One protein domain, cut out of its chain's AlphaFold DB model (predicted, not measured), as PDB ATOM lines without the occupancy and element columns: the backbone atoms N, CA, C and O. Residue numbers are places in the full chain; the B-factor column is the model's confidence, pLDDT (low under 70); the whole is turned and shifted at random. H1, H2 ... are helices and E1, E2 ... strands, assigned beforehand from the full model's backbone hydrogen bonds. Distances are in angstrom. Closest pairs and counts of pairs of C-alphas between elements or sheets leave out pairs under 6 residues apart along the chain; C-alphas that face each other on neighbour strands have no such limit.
ATOM      1  N   GLU A   9     -57.512 -43.321   1.271       64.62
ATOM      2  CA  GLU A   9     -57.663 -42.506   2.489       64.62
ATOM      3  C   GLU A   9     -56.980 -43.130   3.700       64.62
ATOM      4  O   GLU A   9     -56.469 -42.412   4.551       64.62
ATOM      5  N   LYS A  10     -56.898 -44.464   3.737       71.06
ATOM      6  CA  LYS A  10     -56.158 -45.191   4.776       71.06
ATOM      7  C   LYS A  10     -54.658 -45.338   4.488       71.06
ATOM      8  O   LYS A  10     -53.927 -45.725   5.389       71.06
ATOM      9  N   LEU A  11     -54.208 -45.086   3.255       76.25
ATOM     10  CA  LEU A  11     -52.804 -45.247   2.837       76.25
ATOM     11  C   LEU A  11     -52.022 -43.931   2.792       76.25
ATOM     12  O   LEU A  11     -50.800 -43.964   2.852       76.25
ATOM     13  N   LEU A  12     -52.713 -42.802   2.631       82.00
ATOM     14  CA  LEU A  12     -52.121 -41.490   2.380       82.00
ATOM     15  C   LEU A  12     -52.728 -40.455   3.333       82.00
ATOM     16  O   LEU A  12     -53.959 -40.364   3.438       82.00
ATOM     17  N   ARG A  13     -51.903 -39.601   3.944       84.06
ATOM     18  CA  ARG A  13     -52.350 -38.478   4.798       84.06
ATOM     19  C   ARG A  13     -53.164 -37.462   3.999       84.06
ATOM     20  O   ARG A  13     -53.038 -37.416   2.786       84.06
ATOM     21  N   LYS A  14     -53.975 -36.615   4.646       76.81
ATOM     22  CA  LYS A  14     -54.993 -35.741   4.007       76.81
ATOM     23  C   LYS A  14     -54.519 -34.936   2.774       76.81
ATOM     24  O   LYS A  14     -55.315 -34.750   1.862       76.81
ATOM     25  N   ASN A  15     -53.240 -34.553   2.701       83.50
ATOM     26  CA  ASN A  15     -52.666 -33.756   1.601       83.50
ATOM     27  C   ASN A  15     -51.659 -34.523   0.720       83.50
ATOM     28  O   ASN A  15     -50.950 -33.922  -0.082       83.50
ATOM     29  N   GLU A  16     -51.577 -35.843   0.861       90.31
ATOM     30  CA  GLU A  16     -50.662 -36.682   0.086       90.31
ATOM     31  C   GLU A  16     -51.335 -37.233  -1.174       90.31
ATOM     32  O   GLU A  16     -52.513 -37.612  -1.171       90.31
ATOM     33  N   PHE A  17     -50.561 -37.324  -2.251       91.38
ATOM     34  CA  PHE A  17     -50.990 -37.889  -3.526       91.38
ATOM     35  C   PHE A  17     -50.083 -39.062  -3.882       91.38
ATOM     36  O   PHE A  17     -48.867 -38.968  -3.754       91.38
ATOM     37  N   LEU A  18     -50.662 -40.164  -4.357       92.06
ATOM     38  CA  LEU A  18     -49.883 -41.299  -4.848       92.06
ATOM     39  C   LEU A  18     -49.239 -40.939  -6.190       92.06
ATOM     40  O   LEU A  18     -49.945 -40.524  -7.116       92.06
ATOM     41  N   LEU A  19     -47.938 -41.162  -6.333       93.38
ATOM     42  CA  LEU A  19     -47.248 -41.035  -7.610       93.38
ATOM     43  C   LEU A  19     -47.739 -42.122  -8.578       93.38
ATOM     44  O   LEU A  19     -47.399 -43.298  -8.456       93.38
ATOM     45  N   TYR A  20     -48.560 -41.729  -9.550       90.81
ATOM     46  CA  TYR A  20     -49.229 -42.668 -10.449       90.81
ATOM     47  C   TYR A  20     -48.428 -42.965 -11.714       90.81
ATOM     48  O   TYR A  20     -48.361 -44.111 -12.159       90.81
ATOM     49  N   SER A  21     -47.853 -41.931 -12.324       90.94
ATOM     50  CA  SER A  21     -47.044 -42.065 -13.530       90.94
ATOM     51  C   SER A  21     -46.071 -40.908 -13.665       90.94
ATOM     52  O   SER A  21     -46.385 -39.780 -13.282       90.94
ATOM     53  N   GLN A  22     -44.940 -41.195 -14.292       93.50
ATOM     54  CA  GLN A  22     -43.938 -40.219 -14.687       93.50
ATOM     55  C   GLN A  22     -43.687 -40.360 -16.181       93.50
ATOM     56  O   GLN A  22     -43.772 -41.471 -16.709       93.50
ATOM     57  N   LYS A  23     -43.430 -39.245 -16.854       94.25
ATOM     58  CA  LYS A  23     -43.093 -39.215 -18.274       94.25
ATOM     59  C   LYS A  23     -42.021 -38.162 -18.514       94.25
ATOM     60  O   LYS A  23     -42.056 -37.117 -17.870       94.25
ATOM     61  N   ILE A  24     -41.102 -38.443 -19.430       95.69
ATOM     62  CA  ILE A  24     -40.112 -37.487 -19.928       95.69
ATOM     63  C   ILE A  24     -40.508 -37.140 -21.367       95.69
ATOM     64  O   ILE A  24     -40.952 -38.017 -22.113       95.69
ATOM     65  N   GLU A  25     -40.446 -35.859 -21.709       95.19
ATOM     66  CA  GLU A  25     -40.795 -35.317 -23.021       95.19
ATOM     67  C   GLU A  25     -39.753 -34.284 -23.470       95.19
ATOM     68  O   GLU A  25     -39.134 -33.622 -22.632       95.19
ATOM     69  N   GLY A  26     -39.606 -34.113 -24.788       91.38
ATOM     70  CA  GLY A  26     -38.690 -33.147 -25.413       91.38
ATOM     71  C   GLY A  26     -37.235 -33.620 -25.549       91.38
ATOM     72  O   GLY A  26     -36.378 -32.852 -25.978       91.38
ATOM     73  N   ASN A  27     -36.966 -34.883 -25.211       92.56
ATOM     74  CA  ASN A  27     -35.684 -35.555 -25.411       92.56
ATOM     75  C   ASN A  27     -35.665 -36.325 -26.747       92.56
ATOM     76  O   ASN A  27     -35.816 -37.546 -26.787       92.56
ATOM     77  N   ASP A  28     -35.569 -35.605 -27.864       90.75
ATOM     78  CA  ASP A  28     -35.633 -36.218 -29.198       90.75
ATOM     79  C   ASP A  28     -34.300 -36.860 -29.619       90.75
ATOM     80  O   ASP A  28     -34.286 -37.760 -30.463       90.75
ATOM     81  N   LYS A  29     -33.173 -36.398 -29.064       91.25
ATOM     82  CA  LYS A  29     -31.829 -36.905 -29.374       91.25
ATOM     83  C   LYS A  29     -31.294 -37.852 -28.305       91.25
ATOM     84  O   LYS A  29     -30.620 -38.821 -28.648       91.25
ATOM     85  N   ILE A  30     -31.585 -37.596 -27.032       91.75
ATOM     86  CA  ILE A  30     -31.209 -38.449 -25.904       91.75
ATOM     87  C   ILE A  30     -32.329 -39.457 -25.659       91.75
ATOM     88  O   ILE A  30     -33.486 -39.090 -25.452       91.75
ATOM     89  N   ALA A  31     -31.998 -40.747 -25.632       91.06
ATOM     90  CA  ALA A  31     -32.995 -41.785 -25.404       91.06
ATOM     91  C   ALA A  31     -33.639 -41.649 -24.013       91.06
ATOM     92  O   ALA A  31     -32.956 -41.468 -23.006       91.06
ATOM     93  N   THR A  32     -34.963 -41.810 -23.930       91.19
ATOM     94  CA  THR A  32     -35.702 -41.716 -22.656       91.19
ATOM     95  C   THR A  32     -35.164 -42.685 -21.604       91.19
ATOM     96  O   THR A  32     -35.037 -42.318 -20.437       91.19
ATOM     97  N   ASP A  33     -34.782 -43.893 -22.027       89.38
ATOM     98  CA  ASP A  33     -34.158 -44.920 -21.188       89.38
ATOM     99  C   ASP A  33     -32.886 -44.426 -20.481       89.38
ATOM    100  O   ASP A  33     -32.564 -44.905 -19.390       89.38
ATOM    101  N   ASP A  34     -32.160 -43.477 -21.079       89.38
ATOM    102  CA  ASP A  34     -30.954 -42.907 -20.489       89.38
ATOM    103  C   ASP A  34     -31.254 -41.906 -19.377       89.38
ATOM    104  O   ASP A  34     -30.449 -41.751 -18.457       89.38
ATOM    105  N   LEU A  35     -32.445 -41.309 -19.412       93.00
ATOM    106  CA  LEU A  35     -32.903 -40.315 -18.451       93.00
ATOM    107  C   LEU A  35     -33.724 -40.920 -17.296       93.00
ATOM    108  O   LEU A  35     -33.703 -40.390 -16.184       93.00
ATOM    109  N   GLU A  36     -34.401 -42.057 -17.505       91.88
ATOM    110  CA  GLU A  36     -35.176 -42.749 -16.456       91.88
ATOM    111  C   GLU A  36     -34.409 -43.043 -15.144       91.88
ATOM    112  O   GLU A  36     -35.015 -42.938 -14.074       91.88
ATOM    113  N   PRO A  37     -33.108 -43.407 -15.146       93.38
ATOM    114  CA  PRO A  37     -32.366 -43.651 -13.909       93.38
ATOM    115  C   PRO A  37     -32.287 -42.432 -12.986       93.38
ATOM    116  O   PRO A  37     -32.055 -42.601 -11.791       93.38
ATOM    117  N   PHE A  38     -32.483 -41.220 -13.514       94.25
ATOM    118  CA  PHE A  38     -32.464 -39.987 -12.725       94.25
ATOM    119  C   PHE A  38     -33.792 -39.696 -12.021       94.25
ATOM    120  O   PHE A  38     -33.870 -38.743 -11.242       94.25
ATOM    121  N   TYR A  39     -34.833 -40.517 -12.220       94.12
ATOM    122  CA  TYR A  39     -36.028 -40.455 -11.383       94.12
ATOM    123  C   TYR A  39     -35.652 -40.645  -9.907       94.12
ATOM    124  O   TYR A  39     -35.206 -41.712  -9.488       94.12
ATOM    125  N   ARG A  40     -35.888 -39.615  -9.086       94.62
ATOM    126  CA  ARG A  40     -35.644 -39.658  -7.630       94.62
ATOM    127  C   ARG A  40     -36.738 -40.381  -6.842       94.62
ATOM    128  O   ARG A  40     -36.541 -40.723  -5.683       94.62
ATOM    129  N   GLN A  41     -37.871 -40.640  -7.484       92.50
ATOM    130  CA  GLN A  41     -38.999 -41.405  -6.963       92.50
ATOM    131  C   GLN A  41     -39.541 -42.280  -8.095       92.50
ATOM    132  O   GLN A  41     -39.570 -41.838  -9.238       92.50
ATOM    133  N   GLN A  42     -39.953 -43.516  -7.815       90.81
ATOM    134  CA  GLN A  42     -40.505 -44.429  -8.824       90.81
ATOM    135  C   GLN A  42     -41.936 -44.793  -8.454       90.81
ATOM    136  O   GLN A  42     -42.193 -45.202  -7.332       90.81
ATOM    137  N   SER A  43     -42.878 -44.659  -9.390       91.06
ATOM    138  CA  SER A  43     -44.262 -45.081  -9.152       91.06
ATOM    139  C   SER A  43     -44.331 -46.577  -8.836       91.06
ATOM    140  O   SER A  43     -43.583 -47.358  -9.428       91.06
ATOM    141  N   ASN A  44     -45.288 -46.985  -8.000       91.06
ATOM    142  CA  ASN A  44     -45.565 -48.400  -7.743       91.06
ATOM    143  C   ASN A  44     -45.743 -49.203  -9.042       91.06
ATOM    144  O   ASN A  44     -46.323 -48.712 -10.021       91.06
ATOM    145  N   LYS A  45     -45.272 -50.458  -9.048       88.81
ATOM    146  CA  LYS A  45     -45.263 -51.286 -10.260       88.81
ATOM    147  C   LYS A  45     -46.677 -51.572 -10.765       88.81
ATOM    148  O   LYS A  45     -47.589 -51.905 -10.003       88.81
ATOM    149  N   ARG A  46     -46.833 -51.493 -12.087       86.50
ATOM    150  CA  ARG A  46     -48.079 -51.777 -12.812       86.50
ATOM    151  C   ARG A  46     -47.884 -52.954 -13.757       86.50
ATOM    152  O   ARG A  46     -46.833 -53.088 -14.377       86.50
ATOM    153  N   ILE A  47     -48.911 -53.787 -13.893       79.44
ATOM    154  CA  ILE A  47     -48.917 -54.874 -14.882       79.44
ATOM    155  C   ILE A  47     -49.281 -54.283 -16.243       79.44
ATOM    156  O   ILE A  47     -50.357 -53.706 -16.371       79.44
ATOM    157  N   LEU A  48     -48.416 -54.442 -17.251       75.88
ATOM    158  CA  LEU A  48     -48.680 -54.061 -18.652       75.88
ATOM    159  C   LEU A  48     -49.230 -52.627 -18.815       75.88
ATOM    160  O   LEU A  48     -50.095 -52.377 -19.648       75.88
ATOM    161  N   ASN A  49     -48.783 -51.686 -17.972       70.50
ATOM    162  CA  ASN A  49     -49.303 -50.311 -17.892       70.50
ATOM    163  C   ASN A  49     -50.818 -50.170 -17.624       70.50
ATOM    164  O   ASN A  49     -51.352 -49.061 -17.681       70.50
ATOM    165  N   LEU A  50     -51.505 -51.250 -17.247       79.00
ATOM    166  CA  LEU A  50     -52.885 -51.210 -16.774       79.00
ATOM    167  C   LEU A  50     -52.970 -50.413 -15.458       79.00
ATOM    168  O   LEU A  50     -51.996 -50.346 -14.700       79.00
ATOM    169  N   PRO A  51     -54.137 -49.839 -15.108       78.00
ATOM    170  CA  PRO A  51     -54.343 -49.097 -13.858       78.00
ATOM    171  C   PRO A  51     -54.379 -50.000 -12.605       78.00
ATOM    172  O   PRO A  51     -55.053 -49.683 -11.626       78.00
ATOM    173  N   ILE A  52     -53.683 -51.139 -12.631       81.69
ATOM    174  CA  ILE A  52     -53.667 -52.166 -11.593       81.69
ATOM    175  C   ILE A  52     -52.272 -52.187 -10.964       81.69
ATOM    176  O   ILE A  52     -51.282 -52.456 -11.645       81.69
ATOM    177  N   MET A  53     -52.211 -51.914  -9.658       87.81
ATOM    178  CA  MET A  53     -50.994 -51.947  -8.837       87.81
ATOM    179  C   MET A  53     -51.099 -53.118  -7.846       87.81
ATOM    180  O   MET A  53     -51.497 -52.914  -6.696       87.81
ATOM    181  N   PRO A  54     -50.832 -54.364  -8.282       87.81
ATOM    182  CA  PRO A  54     -51.088 -55.556  -7.473       87.81
ATOM    183  C   PRO A  54     -50.247 -55.571  -6.195       87.81
ATOM    184  O   PRO A  54     -50.777 -55.845  -5.126       87.81
ATOM    185  N   TYR A  55     -48.968 -55.194  -6.275       90.00
ATOM    186  CA  TYR A  55     -48.067 -55.174  -5.121       90.00
ATOM    187  C   TYR A  55     -48.477 -54.134  -4.073       90.00
ATOM    188  O   TYR A  55     -48.427 -54.414  -2.878       90.00
ATOM    189  N   LEU A  56     -48.969 -52.970  -4.506       90.44
ATOM    190  CA  LEU A  56     -49.531 -51.969  -3.597       90.44
ATOM    191  C   LEU A  56     -50.825 -52.460  -2.936       90.44
ATOM    192  O   LEU A  56     -51.059 -52.214  -1.754       90.44
ATOM    193  N   TRP A  57     -51.672 -53.176  -3.678       88.38
ATOM    194  CA  TRP A  57     -52.881 -53.781  -3.117       88.38
ATOM    195  C   TRP A  57     -52.553 -54.859  -2.078       88.38
ATOM    196  O   TRP A  57     -53.165 -54.877  -1.012       88.38
ATOM    197  N   ILE A  58     -51.560 -55.709  -2.351       89.69
ATOM    198  CA  ILE A  58     -51.055 -56.718  -1.412       89.69
ATOM    199  C   ILE A  58     -50.551 -56.038  -0.128       89.69
ATOM    200  O   ILE A  58     -50.971 -56.411   0.969       89.69
ATOM    201  N   TYR A  59     -49.737 -54.986  -0.271       91.00
ATOM    202  CA  TYR A  59     -49.258 -54.187   0.857       91.00
ATOM    203  C   TYR A  59     -50.415 -53.604   1.673       91.00
ATOM    204  O   TYR A  59     -50.424 -53.697   2.896       91.00
ATOM    205  N   TYR A  60     -51.429 -53.055   1.000       89.94
ATOM    206  CA  TYR A  60     -52.614 -52.486   1.637       89.94
ATOM    207  C   TYR A  60     -53.436 -53.507   2.435       89.94
ATOM    208  O   TYR A  60     -53.910 -53.200   3.530       89.94
ATOM    209  N   GLN A  61     -53.621 -54.727   1.922       88.88
ATOM    210  CA  GLN A  61     -54.285 -55.777   2.705       88.88
ATOM    211  C   GLN A  61     -53.432 -56.180   3.909       88.88
ATOM    212  O   GLN A  61     -53.961 -56.371   5.005       88.88
ATOM    213  N   GLY A  62     -52.110 -56.237   3.726       89.31
ATOM    214  CA  GLY A  62     -51.163 -56.447   4.813       89.31
ATOM    215  C   GLY A  62     -51.276 -55.380   5.899       89.31
ATOM    216  O   GLY A  62     -51.423 -55.728   7.069       89.31
ATOM    217  N   SER A  63     -51.296 -54.098   5.536       88.38
ATOM    218  CA  SER A  63     -51.324 -53.000   6.506       88.38
ATOM    219  C   SER A  63     -52.608 -52.963   7.338       88.38
ATOM    220  O   SER A  63     -52.546 -52.655   8.524       88.38
ATOM    221  N   LYS A  64     -53.760 -53.379   6.790       86.69
ATOM    222  CA  LYS A  64     -55.007 -53.537   7.572       86.69
ATOM    223  C   LYS A  64     -54.908 -54.575   8.687       86.69
ATOM    224  O   LYS A  64     -55.592 -54.453   9.698       86.69
ATOM    225  N   LEU A  65     -54.122 -55.624   8.464       85.25
ATOM    226  CA  LEU A  65     -53.936 -56.733   9.402       85.25
ATOM    227  C   LEU A  65     -52.754 -56.492  10.353       85.25
ATOM    228  O   LEU A  65     -52.513 -57.293  11.259       85.25
ATOM    229  N   TYR A  66     -51.987 -55.423  10.131       88.69
ATOM    230  CA  TYR A  66     -50.812 -55.075  10.911       88.69
ATOM    231  C   TYR A  66     -51.185 -54.194  12.110       88.69
ATOM    232  O   TYR A  66     -51.935 -53.232  11.987       88.69
ATOM    233  N   ASN A  67     -50.665 -54.536  13.290       90.19
ATOM    234  CA  ASN A  67     -50.838 -53.758  14.514       90.19
ATOM    235  C   ASN A  67     -49.495 -53.731  15.249       90.19
ATOM    236  O   ASN A  67     -49.054 -54.757  15.774       90.19
ATOM    237  N   ASN A 118     -45.805 -57.007   8.298       91.38
ATOM    238  CA  ASN A 118     -46.171 -58.427   8.201       91.38
ATOM    239  C   ASN A 118     -45.796 -59.055   6.844       91.38
ATOM    240  O   ASN A 118     -45.404 -58.371   5.904       91.38
ATOM    241  N   PHE A 119     -45.953 -60.379   6.726       89.38
ATOM    242  CA  PHE A 119     -45.632 -61.127   5.502       89.38
ATOM    243  C   PHE A 119     -46.212 -60.485   4.230       89.38
ATOM    244  O   PHE A 119     -45.491 -60.328   3.254       89.38
ATOM    245  N   TRP A 120     -47.482 -60.065   4.265       88.56
ATOM    246  CA  TRP A 120     -48.165 -59.435   3.132       88.56
ATOM    247  C   TRP A 120     -47.594 -58.053   2.793       88.56
ATOM    248  O   TRP A 120     -47.459 -57.728   1.621       88.56
ATOM    249  N   MET A 121     -47.200 -57.254   3.786       90.31
ATOM    250  CA  MET A 121     -46.511 -55.981   3.541       90.31
ATOM    251  C   MET A 121     -45.142 -56.196   2.890       90.31
ATOM    252  O   MET A 121     -44.804 -55.484   1.952       90.31
ATOM    253  N   ARG A 122     -44.403 -57.228   3.310       90.44
ATOM    254  CA  ARG A 122     -43.065 -57.552   2.785       90.44
ATOM    255  C   ARG A 122     -43.067 -58.059   1.340       90.44
ATOM    256  O   ARG A 122     -42.134 -57.778   0.601       90.44
ATOM    257  N   ILE A 123     -44.098 -58.802   0.927       90.88
ATOM    258  CA  ILE A 123     -44.263 -59.223  -0.481       90.88
ATOM    259  C   ILE A 123     -44.949 -58.156  -1.355       90.88
ATOM    260  O   ILE A 123     -45.044 -58.324  -2.572       90.88
ATOM    261  N   GLY A 124     -45.471 -57.091  -0.742       90.56
ATOM    262  CA  GLY A 124     -46.089 -55.952  -1.415       90.56
ATOM    263  C   GLY A 124     -45.130 -54.772  -1.594       90.56
ATOM    264  O   GLY A 124     -43.956 -54.839  -1.253       90.56
ATOM    265  N   GLU A 125     -45.647 -53.665  -2.127       91.56
ATOM    266  CA  GLU A 125     -44.913 -52.398  -2.245       91.56
ATOM    267  C   GLU A 125     -45.637 -51.296  -1.453       91.56
ATOM    268  O   GLU A 125     -46.840 -51.115  -1.662       91.56
ATOM    269  N   PRO A 126     -44.952 -50.539  -0.573       90.88
ATOM    270  CA  PRO A 126     -45.562 -49.409   0.129       90.88
ATOM    271  C   PRO A 126     -46.008 -48.305  -0.849       90.88
ATOM    272  O   PRO A 126     -45.467 -48.209  -1.957       90.88
ATOM    273  N   PRO A 127     -46.989 -47.457  -0.480       90.88
ATOM    274  CA  PRO A 127     -47.437 -46.361  -1.335       90.88
ATOM    275  C   PRO A 127     -46.308 -45.360  -1.578       90.88
ATOM    276  O   PRO A 127     -45.715 -44.843  -0.635       90.88
ATOM    277  N   VAL A 128     -46.046 -45.042  -2.846       92.81
ATOM    278  CA  VAL A 128     -45.077 -44.000  -3.199       92.81
ATOM    279  C   VAL A 128     -45.785 -42.654  -3.237       92.81
ATOM    280  O   VAL A 128     -46.579 -42.374  -4.141       92.81
ATOM    281  N   VAL A 129     -45.520 -41.831  -2.228       92.81
ATOM    282  CA  VAL A 129     -46.069 -40.476  -2.118       92.81
ATOM    283  C   VAL A 129     -45.310 -39.546  -3.057       92.81
ATOM    284  O   VAL A 129     -44.086 -39.576  -3.113       92.81
ATOM    285  N   PHE A 130     -46.046 -38.732  -3.807       94.44
ATOM    286  CA  PHE A 130     -45.469 -37.729  -4.690       94.44
ATOM    287  C   PHE A 130     -44.801 -36.606  -3.896       94.44
ATOM    288  O   PHE A 130     -45.462 -35.921  -3.115       94.44
ATOM    289  N   ASP A 131     -43.522 -36.376  -4.187       94.44
ATOM    290  CA  ASP A 131     -42.758 -35.228  -3.712       94.44
ATOM    291  C   ASP A 131     -42.328 -34.325  -4.887       94.44
ATOM    292  O   ASP A 131     -41.697 -34.756  -5.865       94.44
ATOM    293  N   SER A 132     -42.685 -33.042  -4.800       93.19
ATOM    294  CA  SER A 132     -42.343 -32.042  -5.815       93.19
ATOM    295  C   SER A 132     -40.856 -31.661  -5.811       93.19
ATOM    296  O   SER A 132     -40.309 -31.397  -6.880       93.19
ATOM    297  N   LEU A 133     -40.177 -31.695  -4.658       94.75
ATOM    298  CA  LEU A 133     -38.753 -31.372  -4.540       94.75
ATOM    299  C   LEU A 133     -37.897 -32.466  -5.182       94.75
ATOM    300  O   LEU A 133     -36.987 -32.163  -5.951       94.75
ATOM    301  N   LEU A 134     -38.246 -33.737  -4.947       95.69
ATOM    302  CA  LEU A 134     -37.602 -34.872  -5.622       95.69
ATOM    303  C   LEU A 134     -37.789 -34.804  -7.142       95.69
ATOM    304  O   LEU A 134     -36.879 -35.151  -7.892       95.69
ATOM    305  N   SER A 135     -38.944 -34.316  -7.605       95.12
ATOM    306  CA  SER A 135     -39.186 -34.092  -9.037       95.12
ATOM    307  C   SER A 135     -38.306 -32.967  -9.586       95.12
ATOM    308  O   SER A 135     -37.681 -33.129 -10.631       95.12
ATOM    309  N   LYS A 136     -38.172 -31.847  -8.866       95.50
ATOM    310  CA  LYS A 136     -37.253 -30.769  -9.257       95.50
ATOM    311  C   LYS A 136     -35.813 -31.275  -9.378       95.50
ATOM    312  O   LYS A 136     -35.172 -31.062 -10.402       95.50
ATOM    313  N   GLN A 137     -35.341 -32.011  -8.371       96.19
ATOM    314  CA  GLN A 137     -34.007 -32.613  -8.378       96.19
ATOM    315  C   GLN A 137     -33.828 -33.601  -9.536       96.19
ATOM    316  O   GLN A 137     -32.777 -33.609 -10.166       96.19
ATOM    317  N   ALA A 138     -34.831 -34.431  -9.837       96.56
ATOM    318  CA  ALA A 138     -34.775 -35.347 -10.975       96.56
ATOM    319  C   ALA A 138     -34.623 -34.589 -12.306       96.56
ATOM    320  O   ALA A 138     -33.768 -34.952 -13.111       96.56
ATOM    321  N   ALA A 139     -35.385 -33.508 -12.509       96.31
ATOM    322  CA  ALA A 139     -35.284 -32.668 -13.704       96.31
ATOM    323  C   ALA A 139     -33.884 -32.047 -13.856       96.31
ATOM    324  O   ALA A 139     -33.289 -32.122 -14.929       96.31
ATOM    325  N   GLU A 140     -33.327 -31.500 -12.771       96.06
ATOM    326  CA  GLU A 140     -31.974 -30.930 -12.769       96.06
ATOM    327  C   GLU A 140     -30.907 -31.982 -13.104       96.06
ATOM    328  O   GLU A 140     -29.996 -31.707 -13.876       96.06
ATOM    329  N   GLN A 141     -31.033 -33.205 -12.583       96.38
ATOM    330  CA  GLN A 141     -30.112 -34.305 -12.896       96.38
ATOM    331  C   GLN A 141     -30.204 -34.751 -14.358       96.38
ATOM    332  O   GLN A 141     -29.175 -34.993 -14.982       96.38
ATOM    333  N   MET A 142     -31.410 -34.794 -14.931       96.31
ATOM    334  CA  MET A 142     -31.598 -35.050 -16.363       96.31
ATOM    335  C   MET A 142     -30.950 -33.958 -17.225       96.31
ATOM    336  O   MET A 142     -30.335 -34.273 -18.240       96.31
ATOM    337  N   ARG A 143     -31.023 -32.686 -16.803       95.75
ATOM    338  CA  ARG A 143     -30.309 -31.579 -17.462       95.75
ATOM    339  C   ARG A 143     -28.801 -31.771 -17.407       95.75
ATOM    340  O   ARG A 143     -28.147 -31.659 -18.434       95.75
ATOM    341  N   PHE A 144     -28.254 -32.076 -16.228       95.12
ATOM    342  CA  PHE A 144     -26.821 -32.336 -16.083       95.12
ATOM    343  C   PHE A 144     -26.379 -33.493 -16.980       95.12
ATOM    344  O   PHE A 144     -25.383 -33.367 -17.680       95.12
ATOM    345  N   TYR A 145     -27.155 -34.572 -17.061       95.69
ATOM    346  CA  TYR A 145     -26.863 -35.653 -17.998       95.69
ATOM    347  C   TYR A 145     -26.886 -35.203 -19.467       95.69
ATOM    348  O   TYR A 145     -26.013 -35.581 -20.239       95.69
ATOM    349  N   ALA A 146     -27.830 -34.349 -19.868       94.75
ATOM    350  CA  ALA A 146     -27.821 -33.788 -21.219       94.75
ATOM    351  C   ALA A 146     -26.533 -32.988 -21.501       94.75
ATOM    352  O   ALA A 146     -25.952 -33.126 -22.577       94.75
ATOM    353  N   THR A 147     -26.019 -32.243 -20.513       92.06
ATOM    354  CA  THR A 147     -24.734 -31.538 -20.659       92.06
ATOM    355  C   THR A 147     -23.547 -32.489 -20.836       92.06
ATOM    356  O   THR A 147     -22.659 -32.197 -21.632       92.06
ATOM    357  N   THR A 148     -23.550 -33.669 -20.198       93.81
ATOM    358  CA  THR A 148     -22.488 -34.673 -20.416       93.81
ATOM    359  C   THR A 148     -22.556 -35.309 -21.810       93.81
ATOM    360  O   THR A 148     -21.566 -35.865 -22.278       93.81
ATOM    361  N   LYS A 149     -23.699 -35.187 -22.501       94.44
ATOM    362  CA  LYS A 149     -23.940 -35.611 -23.892       94.44
ATOM    363  C   LYS A 149     -23.770 -34.500 -24.935       94.44
ATOM    364  O   LYS A 149     -24.220 -34.662 -26.066       94.44
ATOM    365  N   GLY A 150     -23.152 -33.378 -24.555       91.19
ATOM    366  CA  GLY A 150     -22.807 -32.286 -25.473       91.19
ATOM    367  C   GLY A 150     -23.890 -31.232 -25.648       91.19
ATOM    368  O   GLY A 150     -23.722 -30.307 -26.436       91.19
ATOM    369  N   TYR A 151     -24.984 -31.320 -24.895       92.56
ATOM    370  CA  TYR A 151     -26.064 -30.337 -24.909       92.56
ATOM    371  C   TYR A 151     -25.879 -29.335 -23.759       92.56
ATOM    372  O   TYR A 151     -26.622 -29.360 -22.777       92.56
ATOM    373  N   PHE A 152     -24.849 -28.481 -23.829       89.25
ATOM    374  CA  PHE A 152     -24.511 -27.550 -22.735       89.25
ATOM    375  C   PHE A 152     -25.616 -26.527 -22.443       89.25
ATOM    376  O   PHE A 152     -25.849 -26.187 -21.284       89.25
ATOM    377  N   ASP A 153     -26.353 -26.121 -23.477       90.38
ATOM    378  CA  ASP A 153     -27.470 -25.181 -23.369       90.38
ATOM    379  C   ASP A 153     -28.796 -25.876 -23.007       90.38
ATOM    380  O   ASP A 153     -29.860 -25.257 -23.073       90.38
ATOM    381  N   ALA A 154     -28.779 -27.165 -22.641       92.19
ATOM    382  CA  ALA A 154     -29.991 -27.899 -22.304       92.19
ATOM    383  C   ALA A 154     -30.715 -27.284 -21.098       92.19
ATOM    384  O   ALA A 154     -30.120 -26.936 -20.071       92.19
ATOM    385  N   THR A 155     -32.041 -27.229 -21.184       95.62
ATOM    386  CA  THR A 155     -32.903 -26.771 -20.090       95.62
ATOM    387  C   THR A 155     -33.848 -27.877 -19.646       95.62
ATOM    388  O   THR A 155     -34.257 -28.739 -20.424       95.62
ATOM    389  N   SER A 156     -34.201 -27.863 -18.364       95.69
ATOM    390  CA  SER A 156     -35.138 -28.817 -17.779       95.69
ATOM    391  C   SER A 156     -36.199 -28.094 -16.977       95.69
ATOM    392  O   SER A 156     -35.898 -27.199 -16.188       95.69
ATOM    393  N   SER A 157     -37.432 -28.551 -17.107       95.19
ATOM    394  CA  SER A 157     -38.544 -28.153 -16.255       95.19
ATOM    395  C   SER A 157     -39.343 -29.393 -15.870       95.19
ATOM    396  O   SER A 157     -39.235 -30.446 -16.499       95.19
ATOM    397  N   TYR A 158     -40.151 -29.286 -14.825       95.56
ATOM    398  CA  TYR A 158     -41.122 -30.315 -14.491       95.56
ATOM    399  C   TYR A 158     -42.479 -29.671 -14.255       95.56
ATOM    400  O   TYR A 158     -42.592 -28.531 -13.808       95.56
ATOM    401  N   SER A 159     -43.519 -30.425 -14.565       95.12
ATOM    402  CA  SER A 159     -44.900 -30.077 -14.277       95.12
ATOM    403  C   SER A 159     -45.589 -31.297 -13.689       95.12
ATOM    404  O   SER A 159     -45.159 -32.437 -13.885       95.12
ATOM    405  N   PHE A 160     -46.656 -31.080 -12.932       94.25
ATOM    406  CA  PHE A 160     -47.430 -32.179 -12.381       94.25
ATOM    407  C   PHE A 160     -48.920 -31.867 -12.429       94.25
ATOM    408  O   PHE A 160     -49.348 -30.726 -12.278       94.25
ATOM    409  N   LYS A 161     -49.719 -32.914 -12.632       94.94
ATOM    410  CA  LYS A 161     -51.177 -32.858 -12.583       94.94
ATOM    411  C   LYS A 161     -51.662 -33.673 -11.395       94.94
ATOM    412  O   LYS A 161     -51.433 -34.885 -11.340       94.94
ATOM    413  N   LEU A 162     -52.337 -33.003 -10.468       92.62
ATOM    414  CA  LEU A 162     -52.999 -33.634  -9.332       92.62
ATOM    415  C   LEU A 162     -54.434 -33.999  -9.715       92.62
ATOM    416  O   LEU A 162     -55.171 -33.191 -10.274       92.62
ATOM    417  N   ASP A 163     -54.825 -35.226  -9.408       89.44
ATOM    418  CA  ASP A 163     -56.200 -35.706  -9.478       89.44
ATOM    419  C   ASP A 163     -56.685 -35.883  -8.036       89.44
ATOM    420  O   ASP A 163     -56.268 -36.816  -7.343       89.44
ATOM    421  N   THR A 164     -57.509 -34.944  -7.568       86.00
ATOM    422  CA  THR A 164     -58.042 -34.913  -6.198       86.00
ATOM    423  C   THR A 164     -59.035 -36.042  -5.952       86.00
ATOM    424  O   THR A 164     -58.968 -36.676  -4.901       86.00
ATOM    425  N   ALA A 165     -59.879 -36.370  -6.936       83.75
ATOM    426  CA  ALA A 165     -60.853 -37.456  -6.842       83.75
ATOM    427  C   ALA A 165     -60.169 -38.824  -6.700       83.75
ATOM    428  O   ALA A 165     -60.598 -39.668  -5.916       83.75
ATOM    429  N   ARG A 166     -59.070 -39.052  -7.431       82.00
ATOM    430  CA  ARG A 166     -58.311 -40.313  -7.373       82.00
ATOM    431  C   ARG A 166     -57.127 -40.279  -6.412       82.00
ATOM    432  O   ARG A 166     -56.480 -41.320  -6.253       82.00
ATOM    433  N   ARG A 167     -56.837 -39.130  -5.793       88.38
ATOM    434  CA  ARG A 167     -55.661 -38.857  -4.945       88.38
ATOM    435  C   ARG A 167     -54.346 -39.307  -5.585       88.38
ATOM    436  O   ARG A 167     -53.542 -40.013  -4.976       88.38
ATOM    437  N   THR A 168     -54.152 -38.949  -6.850       90.25
ATOM    438  CA  THR A 168     -52.967 -39.332  -7.634       90.25
ATOM    439  C   THR A 168     -52.284 -38.133  -8.260       90.25
ATOM    440  O   THR A 168     -52.958 -37.216  -8.712       90.25
ATOM    441  N   ALA A 169     -50.961 -38.186  -8.358       93.50
ATOM    442  CA  ALA A 169     -50.151 -37.225  -9.089       93.50
ATOM    443  C   ALA A 169     -49.552 -37.878 -10.341       93.50
ATOM    444  O   ALA A 169     -49.077 -39.017 -10.301       93.50
ATOM    445  N   LYS A 170     -49.566 -37.149 -11.457       94.88
ATOM    446  CA  LYS A 170     -48.804 -37.485 -12.665       94.88
ATOM    447  C   LYS A 170     -47.752 -36.412 -12.882       94.88
ATOM    448  O   LYS A 170     -48.110 -35.239 -12.880       94.88
ATOM    449  N   VAL A 171     -46.501 -36.806 -13.085       96.12
ATOM    450  CA  VAL A 171     -45.379 -35.878 -13.290       96.12
ATOM    451  C   VAL A 171     -44.913 -35.966 -14.735       96.12
ATOM    452  O   VAL A 171     -44.776 -37.065 -15.274       96.12
ATOM    453  N   VAL A 172     -44.681 -34.815 -15.355       96.62
ATOM    454  CA  VAL A 172     -44.089 -34.700 -16.686       96.62
ATOM    455  C   VAL A 172     -42.819 -33.869 -16.565       96.62
ATOM    456  O   VAL A 172     -42.867 -32.709 -16.157       96.62
ATOM    457  N   TYR A 173     -41.693 -34.481 -16.904       96.75
ATOM    458  CA  TYR A 173     -40.393 -33.836 -17.010       96.75
ATOM    459  C   TYR A 173     -40.214 -33.383 -18.454       96.75
ATOM    460  O   TYR A 173     -40.288 -34.201 -19.367       96.75
ATOM    461  N   LYS A 174     -40.011 -32.086 -18.668       96.50
ATOM    462  CA  LYS A 174     -39.788 -31.516 -19.994       96.50
ATOM    463  C   LYS A 174     -38.324 -31.119 -20.114       96.50
ATOM    464  O   LYS A 174     -37.884 -30.184 -19.439       96.50
ATOM    465  N   ILE A 175     -37.595 -31.838 -20.957       96.25
ATOM    466  CA  ILE A 175     -36.205 -31.556 -21.315       96.25
ATOM    467  C   ILE A 175     -36.217 -30.844 -22.663       96.25
ATOM    468  O   ILE A 175     -36.973 -31.213 -23.549       96.25
ATOM    469  N   THR A 176     -35.430 -29.784 -22.799       95.44
ATOM    470  CA  THR A 176     -35.186 -29.131 -24.088       95.44
ATOM    471  C   THR A 176     -33.690 -29.196 -24.328       95.44
ATOM    472  O   THR A 176     -32.933 -28.528 -23.629       95.44
ATOM    473  N   GLU A 177     -33.275 -30.049 -25.260       92.00
ATOM    474  CA  GLU A 177     -31.863 -30.373 -25.501       92.00
ATOM    475  C   GLU A 177     -31.093 -29.211 -26.145       92.00
ATOM    476  O   GLU A 177     -29.929 -29.008 -25.829       92.00
TER     477      GLU A 177
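AT A GLANCE: This is residues 9 to 67 and 118 to 177 of the 670 residues of the protein "BamA/TamA family outer membrane protein" of Rhodocytophaga rosea (UniProt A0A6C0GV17). What does the model look like? A twisted wall of three strands, E1, E3 and E2, has the long helix H4 packed along one face and short H1 against H4, while H2 and H3 make a small head beyond one end. What is it built of? The 119 printed residues include four named helices and three named strands, in the order E1 H1 H2 H3 H4 E2 E3, class mixed; the mixed sheet runs E1 E3 E2. How spread is it? Only just loose, close to compact, it has a radius of gyration of the C-alphas of 16.4 A and spans of 53 by 26 by 24 A.

HOW THE PARTS SIT: How do the strands pair? E1, residues 18 to 25, is parallel to E3, residues 168 to 176, with N 20 and O 169 within hydrogen-bond range at 2.9 A. E3 forms an antiparallel hairpin with E2, residues 155 to 163, with N 161 and O 170 at 2.8 A. What is on the sheet? H1, residues 32 to 38, and H4, residues 132 to 148, are on one face, making two layers, helices over a sheet. H4 lies over E3 and E2 at a height of 8.4 A. H1 touches residues 138 to 145 of H4 alone, at a steep tilt of 56 degrees, opposite ways, closest at the C-alphas of Phe 38 and Ala 138, 5.5 A. Where are the others? H2, residues 54 to 65, touches H3, residues 119 to 123, closest at the C-alphas of Tyr 59 and Met 121, 4.2 A; neither is on the sheet. Are the helix backbones complete? Every O i to N i+4 pair is within hydrogen-bond range in H3 and H4, against 7 of 8 in H2 and 1 of 3 in H1, which has 2 of 4 O i to N i+3 pairs within range.

IN THESE COORDINATES: Where are the anchors? E1 begins at C-alpha 18 (-49.883, -41.299, -4.848), and E3 ends at C-alpha 176 (-35.186, -29.131, -24.088). Which elements are long? From first to last C-alpha, H4 measures 24.8 A, E2 27.1 A and E3 26.3 A.

THE WHOLE: Is anything missing? Residues 68 to 117 are cut out, and C-alphas 67 and 118 are 9.1 A apart across the cut. Which link is long, and where is confidence low? The link H1 to H2 is long, and residue 9 is under 70 in pLDDT.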